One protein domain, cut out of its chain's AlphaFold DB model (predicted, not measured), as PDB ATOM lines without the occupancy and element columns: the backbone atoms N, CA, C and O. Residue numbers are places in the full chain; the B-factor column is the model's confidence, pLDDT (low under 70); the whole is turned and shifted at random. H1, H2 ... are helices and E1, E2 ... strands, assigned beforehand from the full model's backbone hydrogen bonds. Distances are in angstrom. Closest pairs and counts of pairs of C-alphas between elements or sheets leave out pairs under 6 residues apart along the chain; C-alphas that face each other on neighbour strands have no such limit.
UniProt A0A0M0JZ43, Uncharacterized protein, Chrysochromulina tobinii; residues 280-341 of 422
ATOM      1  N   ARG A 280     -41.595  -7.767 -29.770       83.62
ATOM      2  CA  ARG A 280     -42.588  -7.688 -28.694       83.62
ATOM      3  C   ARG A 280     -43.064  -9.089 -28.301       83.62
ATOM      4  O   ARG A 280     -43.397  -9.900 -29.163       83.62
ATOM      5  N   VAL A 281     -43.122  -9.356 -27.000       84.06
ATOM      6  CA  VAL A 281     -43.686 -10.575 -26.406       84.06
ATOM      7  C   VAL A 281     -44.704 -10.182 -25.339       84.06
ATOM      8  O   VAL A 281     -44.521  -9.168 -24.667       84.06
ATOM      9  N   GLU A 282     -45.751 -10.995 -25.170       83.06
ATOM     10  CA  GLU A 282     -46.745 -10.798 -24.109       83.06
ATOM     11  C   GLU A 282     -46.068 -10.821 -22.728       83.06
ATOM     12  O   GLU A 282     -45.366 -11.768 -22.348       83.06
ATOM     13  N   GLY A 283     -46.267  -9.746 -21.983       82.38
ATOM     14  CA  GLY A 283     -45.772  -9.531 -20.641       82.38
ATOM     15  C   GLY A 283     -46.894  -9.485 -19.609       82.38
ATOM     16  O   GLY A 283     -48.081  -9.421 -19.911       82.38
ATOM     17  N   ASP A 284     -46.516  -9.556 -18.341       81.62
ATOM     18  CA  ASP A 284     -47.442  -9.510 -17.209       81.62
ATOM     19  C   ASP A 284     -47.960  -8.109 -16.885       81.62
ATOM     20  O   ASP A 284     -48.962  -7.985 -16.184       81.62
ATOM     21  N   GLY A 285     -47.309  -7.069 -17.407       79.62
ATOM     22  CA  GLY A 285     -47.777  -5.691 -17.316       79.62
ATOM     23  C   GLY A 285     -48.739  -5.279 -18.432       79.62
ATOM     24  O   GLY A 285     -49.369  -4.238 -18.295       79.62
ATOM     25  N   ASP A 286     -48.905  -6.077 -19.497       81.44
ATOM     26  CA  ASP A 286     -49.694  -5.682 -20.681       81.44
ATOM     27  C   ASP A 286     -51.162  -5.351 -20.356       81.44
ATOM     28  O   ASP A 286     -51.762  -4.492 -20.996       81.44
ATOM     29  N   ALA A 287     -51.757  -6.019 -19.360       79.75
ATOM     30  CA  ALA A 287     -53.151  -5.791 -18.973       79.75
ATOM     31  C   ALA A 287     -53.372  -4.469 -18.213       79.75
ATOM     32  O   ALA A 287     -54.495  -3.977 -18.150       79.75
ATOM     33  N   GLU A 288     -52.322  -3.917 -17.604       79.69
ATOM     34  CA  GLU A 288     -52.406  -2.763 -16.698       79.69
ATOM     35  C   GLU A 288     -51.731  -1.519 -17.272       79.69
ATOM     36  O   GLU A 288     -52.195  -0.402 -17.054       79.69
ATOM     37  N   PHE A 289     -50.674  -1.717 -18.055       81.06
ATOM     38  CA  PHE A 289     -49.883  -0.660 -18.663       81.06
ATOM     39  C   PHE A 289     -49.979  -0.789 -20.186       81.06
ATOM     40  O   PHE A 289     -49.126  -1.428 -20.802       81.06
ATOM     41  N   PRO A 290     -51.016  -0.218 -20.825       78.38
ATOM     42  CA  PRO A 290     -51.042  -0.117 -22.275       78.38
ATOM     43  C   PRO A 290     -49.905   0.813 -22.706       78.38
ATOM     44  O   PRO A 290     -49.904   2.003 -22.386       78.38
ATOM     45  N   VAL A 291     -48.915   0.260 -23.401       80.44
ATOM     46  CA  VAL A 291     -47.753   1.015 -23.869       80.44
ATOM     47  C   VAL A 291     -47.936   1.370 -25.339       80.44
ATOM     48  O   VAL A 291     -48.358   0.535 -26.139       80.44
ATOM     49  N   ASP A 292     -47.593   2.607 -25.693       84.06
ATOM     50  CA  ASP A 292     -47.447   3.003 -27.090       84.06
ATOM     51  C   ASP A 292     -46.234   2.283 -27.695       84.06
ATOM     52  O   ASP A 292     -45.078   2.608 -27.404       84.06
ATOM     53  N   GLU A 293     -46.506   1.273 -28.524       80.06
ATOM     54  CA  GLU A 293     -45.472   0.475 -29.181       80.06
ATOM     55  C   GLU A 293     -44.538   1.350 -30.030       80.06
ATOM     56  O   GLU A 293     -43.337   1.085 -30.068       80.06
ATOM     57  N   ALA A 294     -45.038   2.431 -30.644       79.25
ATOM     58  CA  ALA A 294     -44.214   3.323 -31.456       79.25
ATOM     59  C   ALA A 294     -43.161   4.048 -30.603       79.25
ATOM     60  O   ALA A 294     -41.986   4.089 -30.975       79.25
ATOM     61  N   ALA A 295     -43.548   4.533 -29.420       83.81
ATOM     62  CA  ALA A 295     -42.632   5.182 -28.484       83.81
ATOM     63  C   ALA A 295     -41.549   4.216 -27.962       83.81
ATOM     64  O   ALA A 295     -40.395   4.606 -27.772       83.81
ATOM     65  N   VAL A 296     -41.891   2.939 -27.749       84.25
ATOM     66  CA  VAL A 296     -40.915   1.909 -27.343       84.25
ATOM     67  C   VAL A 296     -39.930   1.624 -28.468       84.25
ATOM     68  O   VAL A 296     -38.722   1.572 -28.226       84.25
ATOM     69  N   LEU A 297     -40.428   1.463 -29.694       81.31
ATOM     70  CA  LEU A 297     -39.591   1.224 -30.864       81.31
ATOM     71  C   LEU A 297     -38.631   2.397 -31.107       81.31
ATOM     72  O   LEU A 297     -37.446   2.155 -31.321       81.31
ATOM     73  N   GLU A 298     -39.085   3.645 -30.967       83.50
ATOM     74  CA  GLU A 298     -38.230   4.836 -31.072       83.50
ATOM     75  C   GLU A 298     -37.065   4.793 -30.068       83.50
ATOM     76  O   GLU A 298     -35.900   4.987 -30.428       83.50
ATOM     77  N   ARG A 299     -37.347   4.450 -28.804       88.00
ATOM     78  CA  ARG A 299     -36.315   4.309 -27.762       88.00
ATOM     79  C   ARG A 299     -35.370   3.143 -28.040       88.00
ATOM     80  O   ARG A 299     -34.167   3.266 -27.816       88.00
ATOM     81  N   LEU A 300     -35.876   2.024 -28.554       86.00
ATOM     82  CA  LEU A 300     -35.045   0.887 -28.956       86.00
ATOM     83  C   LEU A 300     -34.101   1.243 -30.107       86.00
ATOM     84  O   LEU A 300     -32.934   0.847 -30.070       86.00
ATOM     85  N   VAL A 301     -34.571   2.021 -31.085       81.44
ATOM     86  CA  VAL A 301     -33.738   2.536 -32.179       81.44
ATOM     87  C   VAL A 301     -32.664   3.477 -31.631       81.44
ATOM     88  O   VAL A 301     -31.485   3.274 -31.924       81.44
ATOM     89  N   ALA A 302     -33.028   4.432 -30.770       84.69
ATOM     90  CA  ALA A 302     -32.072   5.338 -30.128       84.69
ATOM     91  C   ALA A 302     -31.003   4.581 -29.319       84.69
ATOM     92  O   ALA A 302     -29.814   4.882 -29.409       84.69
ATOM     93  N   ARG A 303     -31.402   3.533 -28.584       87.50
ATOM     94  CA  ARG A 303     -30.466   2.658 -27.864       87.50
ATOM     95  C   ARG A 303     -29.524   1.936 -28.819       87.50
ATOM     96  O   ARG A 303     -28.340   1.791 -28.525       87.50
ATOM     97  N   ALA A 304     -30.044   1.429 -29.928       82.25
ATOM     98  CA  ALA A 304     -29.244   0.684 -30.882       82.25
ATOM     99  C   ALA A 304     -28.241   1.593 -31.620       82.25
ATOM    100  O   ALA A 304     -27.116   1.157 -31.865       82.25
ATOM    101  N   LEU A 305     -28.598   2.859 -31.874       81.31
ATOM    102  CA  LEU A 305     -27.673   3.900 -32.340       81.31
ATOM    103  C   LEU A 305     -26.582   4.195 -31.301       81.31
ATOM    104  O   LEU A 305     -25.405   4.078 -31.622       81.31
ATOM    105  N   ALA A 306     -26.945   4.436 -30.038       85.00
ATOM    106  CA  ALA A 306     -25.971   4.672 -28.969       85.00
ATOM    107  C   ALA A 306     -24.963   3.513 -28.830       85.00
ATOM    108  O   ALA A 306     -23.756   3.721 -28.745       85.00
ATOM    109  N   ARG A 307     -25.438   2.260 -28.911       84.62
ATOM    110  CA  ARG A 307     -24.558   1.076 -28.906       84.62
ATOM    111  C   ARG A 307     -23.653   0.996 -30.133       84.62
ATOM    112  O   ARG A 307     -22.533   0.510 -30.000       84.62
ATOM    113  N   LYS A 308     -24.137   1.409 -31.309       78.81
ATOM    114  CA  LYS A 308     -23.342   1.455 -32.547       78.81
ATOM    115  C   LYS A 308     -22.206   2.471 -32.423       78.81
ATOM    116  O   LYS A 308     -21.091   2.164 -32.832       78.81
ATOM    117  N   ASP A 309     -22.478   3.613 -31.802       81.62
ATOM    118  CA  ASP A 309     -21.505   4.691 -31.602       81.62
ATOM    119  C   ASP A 309     -20.563   4.439 -30.406       81.62
ATOM    120  O   ASP A 309     -19.635   5.208 -30.160       81.62
ATOM    121  N   GLY A 310     -20.765   3.338 -29.671       84.00
ATOM    122  CA  GLY A 310     -19.973   2.971 -28.493       84.00
ATOM    123  C   GLY A 310     -20.361   3.721 -27.214       84.00
ATOM    124  O   GLY A 310     -19.696   3.561 -26.190       84.00
ATOM    125  N   ASP A 311     -21.443   4.499 -27.243       90.31
ATOM    126  CA  ASP A 311     -22.009   5.182 -26.083       90.31
ATOM    127  C   ASP A 311     -22.884   4.216 -25.266       90.31
ATOM    128  O   ASP A 311     -24.113   4.134 -25.386       90.31
ATOM    129  N   PHE A 312     -22.219   3.406 -24.441       87.75
ATOM    130  CA  PHE A 312     -22.891   2.432 -23.586       87.75
ATOM    131  C   PHE A 312     -23.659   3.084 -22.430       87.75
ATOM    132  O   PHE A 312     -24.666   2.525 -21.999       87.75
ATOM    133  N   GLU A 313     -23.242   4.264 -21.965       90.50
ATOM    134  CA  GLU A 313     -23.915   4.982 -20.877       90.50
ATOM    135  C   GLU A 313     -25.274   5.527 -21.327       90.50
ATOM    136  O   GLU A 313     -26.279   5.346 -20.629       90.50
ATOM    137  N   ALA A 314     -25.351   6.117 -22.524       88.56
ATOM    138  CA  ALA A 314     -26.627   6.518 -23.109       88.56
ATOM    139  C   ALA A 314     -27.528   5.301 -23.367       88.56
ATOM    140  O   ALA A 314     -28.725   5.339 -23.071       88.56
ATOM    141  N   ALA A 315     -26.966   4.188 -23.852       88.06
ATOM    142  CA  ALA A 315     -27.724   2.957 -24.071       88.06
ATOM    143  C   ALA A 315     -28.306   2.366 -22.770       88.06
ATOM    144  O   ALA A 315     -29.431   1.851 -22.781       88.06
ATOM    145  N   ASP A 316     -27.557   2.431 -21.667       88.50
ATOM    146  CA  ASP A 316     -28.010   1.984 -20.348       88.50
ATOM    147  C   ASP A 316     -29.041   2.948 -19.753       88.50
ATOM    148  O   ASP A 316     -30.063   2.495 -19.239       88.50
ATOM    149  N   THR A 317     -28.863   4.259 -19.937       92.06
ATOM    150  CA  THR A 317     -29.863   5.269 -19.553       92.06
ATOM    151  C   THR A 317     -31.194   5.008 -20.257       92.06
ATOM    152  O   THR A 317     -32.234   4.939 -19.607       92.06
ATOM    153  N   ILE A 318     -31.177   4.764 -21.572       90.38
ATOM    154  CA  ILE A 318     -32.394   4.448 -22.334       90.38
ATOM    155  C   ILE A 318     -33.039   3.152 -21.830       90.38
ATOM    156  O   ILE A 318     -34.261   3.068 -21.726       90.38
ATOM    157  N   LYS A 319     -32.241   2.137 -21.477       88.69
ATOM    158  CA  LYS A 319     -32.758   0.897 -20.882       88.69
ATOM    159  C   LYS A 319     -33.445   1.157 -19.536       88.69
ATOM    160  O   LYS A 319     -34.501   0.579 -19.280       88.69
ATOM    161  N   GLU A 320     -32.878   2.010 -18.688       88.31
ATOM    162  CA  GLU A 320     -33.508   2.398 -17.424       88.31
ATOM    163  C   GLU A 320     -34.781   3.223 -17.635       88.31
ATOM    164  O   GLU A 320     -35.760   3.019 -16.919       88.31
ATOM    165  N   GLU A 321     -34.810   4.113 -18.628       89.81
ATOM    166  CA  GLU A 321     -36.016   4.860 -18.992       89.81
ATOM    167  C   GLU A 321     -37.134   3.939 -19.483       89.81
ATOM    168  O   GLU A 321     -38.273   4.075 -19.036       89.81
ATOM    169  N   LEU A 322     -36.809   2.981 -20.357       90.31
ATOM    170  CA  LEU A 322     -37.752   1.971 -20.839       90.31
ATOM    171  C   LEU A 322     -38.357   1.188 -19.671       90.31
ATOM    172  O   LEU A 322     -39.575   1.036 -19.608       90.31
ATOM    173  N   LEU A 323     -37.531   0.765 -18.712       88.62
ATOM    174  CA  LEU A 323     -38.001   0.010 -17.555       88.62
ATOM    175  C   LEU A 323     -38.841   0.872 -16.604       88.62
ATOM    176  O   LEU A 323     -39.952   0.488 -16.258       88.62
ATOM    177  N   ASN A 324     -38.328   2.029 -16.185       85.88
ATOM    178  CA  ASN A 324     -38.918   2.815 -15.100       85.88
ATOM    179  C   ASN A 324     -40.089   3.699 -15.548       85.88
ATOM    180  O   ASN A 324     -40.976   3.964 -14.743       85.88
ATOM    181  N   LYS A 325     -40.080   4.198 -16.794       87.12
ATOM    182  CA  LYS A 325     -41.117   5.116 -17.306       87.12
ATOM    183  C   LYS A 325     -42.161   4.401 -18.156       87.12
ATOM    184  O   LYS A 325     -43.333   4.747 -18.076       87.12
ATOM    185  N   LEU A 326     -41.738   3.443 -18.984       85.88
ATOM    186  CA  LEU A 326     -42.628   2.726 -19.904       85.88
ATOM    187  C   LEU A 326     -42.972   1.310 -19.433       85.88
ATOM    188  O   LEU A 326     -43.713   0.622 -20.124       85.88
ATOM    189  N   HIS A 327     -42.456   0.867 -18.282       88.38
ATOM    190  CA  HIS A 327     -42.674  -0.490 -17.776       88.38
ATOM    191  C   HIS A 327     -42.222  -1.579 -18.764       88.38
ATOM    192  O   HIS A 327     -42.774  -2.672 -18.789       88.38
ATOM    193  N   VAL A 328     -41.205  -1.308 -19.588       89.00
ATOM    194  CA  VAL A 328     -40.699  -2.234 -20.610       89.00
ATOM    195  C   VAL A 328     -39.393  -2.881 -20.162       89.00
ATOM    196  O   VAL A 328     -38.379  -2.213 -19.963       89.00
ATOM    197  N   ALA A 329     -39.392  -4.211 -20.075       88.12
ATOM    198  CA  ALA A 329     -38.183  -4.995 -19.857       88.12
ATOM    199  C   ALA A 329     -37.602  -5.495 -21.183       88.12
ATOM    200  O   ALA A 329     -38.326  -6.025 -22.028       88.12
ATOM    201  N   LEU A 330     -36.278  -5.385 -21.320       88.69
ATOM    202  CA  LEU A 330     -35.523  -5.878 -22.472       88.69
ATOM    203  C   LEU A 330     -34.779  -7.170 -22.133       88.69
ATOM    204  O   LEU A 330     -34.027  -7.219 -21.157       88.69
ATOM    205  N   ASP A 331     -34.921  -8.176 -22.988       84.56
ATOM    206  CA  ASP A 331     -34.067  -9.358 -23.025       84.56
ATOM    207  C   ASP A 331     -33.139  -9.264 -24.242       84.56
ATOM    208  O   ASP A 331     -33.510  -9.579 -25.374       84.56
ATOM    209  N   ASP A 332     -31.907  -8.809 -24.006       82.25
ATOM    210  CA  ASP A 332     -30.882  -8.684 -25.046       82.25
ATOM    211  C   ASP A 332     -30.424 -10.040 -25.605       82.25
ATOM    212  O   ASP A 332     -30.010 -10.116 -26.760       82.25
ATOM    213  N   LYS A 333     -30.508 -11.119 -24.817       76.56
ATOM    214  CA  LYS A 333     -30.084 -12.457 -25.251       76.56
ATOM    215  C   LYS A 333     -31.127 -13.076 -26.176       76.56
ATOM    216  O   LYS A 333     -30.773 -13.652 -27.205       76.56
ATOM    217  N   ALA A 334     -32.403 -12.951 -25.823       73.88
ATOM    218  CA  ALA A 334     -33.507 -13.386 -26.669       73.88
ATOM    219  C   ALA A 334     -33.760 -12.413 -27.832       73.88
ATOM    220  O   ALA A 334     -34.239 -12.827 -28.890       73.88
ATOM    221  N   GLY A 335     -33.387 -11.139 -27.683       79.38
ATOM    222  CA  GLY A 335     -33.798 -10.065 -28.583       79.38
ATOM    223  C   GLY A 335     -35.309  -9.886 -28.521       79.38
ATOM    224  O   GLY A 335     -35.977  -9.929 -29.552       79.38
ATOM    225  N   THR A 336     -35.855  -9.758 -27.314       84.81
ATOM    226  CA  THR A 336     -37.285  -9.536 -27.085       84.81
ATOM    227  C   THR A 336     -37.513  -8.449 -26.046       84.81
ATOM    228  O   THR A 336     -36.654  -8.177 -25.208       84.81
ATOM    229  N   TRP A 337     -38.666  -7.799 -26.108       89.81
ATOM    230  CA  TRP A 337     -39.120  -6.856 -25.096       89.81
ATOM    231  C   TRP A 337     -40.556  -7.175 -24.701       89.81
ATOM    232  O   TRP A 337     -41.318  -7.735 -25.488       89.81
ATOM    233  N   ARG A 338     -40.919  -6.849 -23.464       88.56
ATOM    234  CA  ARG A 338     -42.267  -7.077 -22.934       88.56
ATOM    235  C   ARG A 338     -42.611  -6.050 -21.868       88.56
ATOM    236  O   ARG A 338     -41.710  -5.539 -21.200       88.56
ATOM    237  N   VAL A 339     -43.900  -5.798 -21.683       89.06
ATOM    238  CA  VAL A 339     -44.392  -4.915 -20.622       89.06
ATOM    239  C   VAL A 339     -44.450  -5.691 -19.309       89.06
ATOM    240  O   VAL A 339     -45.030  -6.773 -19.239       89.06
ATOM    241  N   VAL A 340     -43.826  -5.166 -18.261       88.81
ATOM    242  CA  VAL A 340     -43.663  -5.838 -16.971       88.81
ATOM    243  C   VAL A 340     -44.239  -5.029 -15.826       88.81
ATOM    244  O   VAL A 340     -44.200  -3.803 -15.819       88.81
ATOM    245  N   ARG A 341     -44.703  -5.728 -14.791       86.69
ATOM    246  CA  ARG A 341     -45.001  -5.092 -13.506       86.69
ATOM    247  C   ARG A 341     -43.719  -4.905 -12.705       86.69
ATOM    248  O   ARG A 341     -42.908  -5.828 -12.592       86.69
TER     249      ARG A 341
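Overview. This is residues 280 to 341 of the 422 residues of an uncharacterized protein of Chrysochromulina tobinii (UniProt A0A0M0JZ43). A long hairpin of two helices, H1 and H2, lies along the longest axis, and a small hairpin of two strands, E1 and E2, slants away from it near the end where H1 begins and H2 ends. Before H1, residues 280 to 292 loop out at this same end with no named element. The printed part has 62 residues, with two named helices and then two named strands, in the order H1, H2, E1, E2; the two-strand sheet is antiparallel, and the class is mixed, helices and strands. The whole is compact, with a radius of gyration of the C-alphas of 11.3 A, but elongated, with spans of 36 by 22 by 18 A.

Arrangement. After residues 280 to 292 come H1, residues 293 to 308, and H2, residues 312 to 326. They form a helical hairpin and touch, running opposite ways at a shallow tilt of 14 degrees; their closest C-alphas, those of Arg 303 and Ala 315, are 4.7 A apart. In both helices every O i to N i+4 pair is within hydrogen-bond range. E1, residues 328 to 331, comes closest to H2 with the C-alphas of Val 328 and Leu 322, 5.1 A apart. E1 and E2, residues 336 to 339, form an antiparallel hairpin, with N 329 and O 338 at 2.9 A and N 331 and O 336 at 2.8 A, within hydrogen-bond range. H1 and E2 are apart.

Along the chain. H1 begins at C-alpha 293 (-45.472, 0.475, -29.181) and is 22.4 A long from first to last C-alpha. H2 is 20.1 A long, E1 10.0 A and E2 10.7 A. E2 ends at C-alpha 339 (-44.392, -4.915, -20.622).

Size, cuts and confidence. The two C-alphas farthest apart, those of Ala 287 and Asp 309, are 35.6 A apart. The printed part has no cut, and the links H1 to H2, H2 to E1 and E1 to E2 are tight. The mean pLDDT of the printed part is 84.8, and no printed residue is under 70.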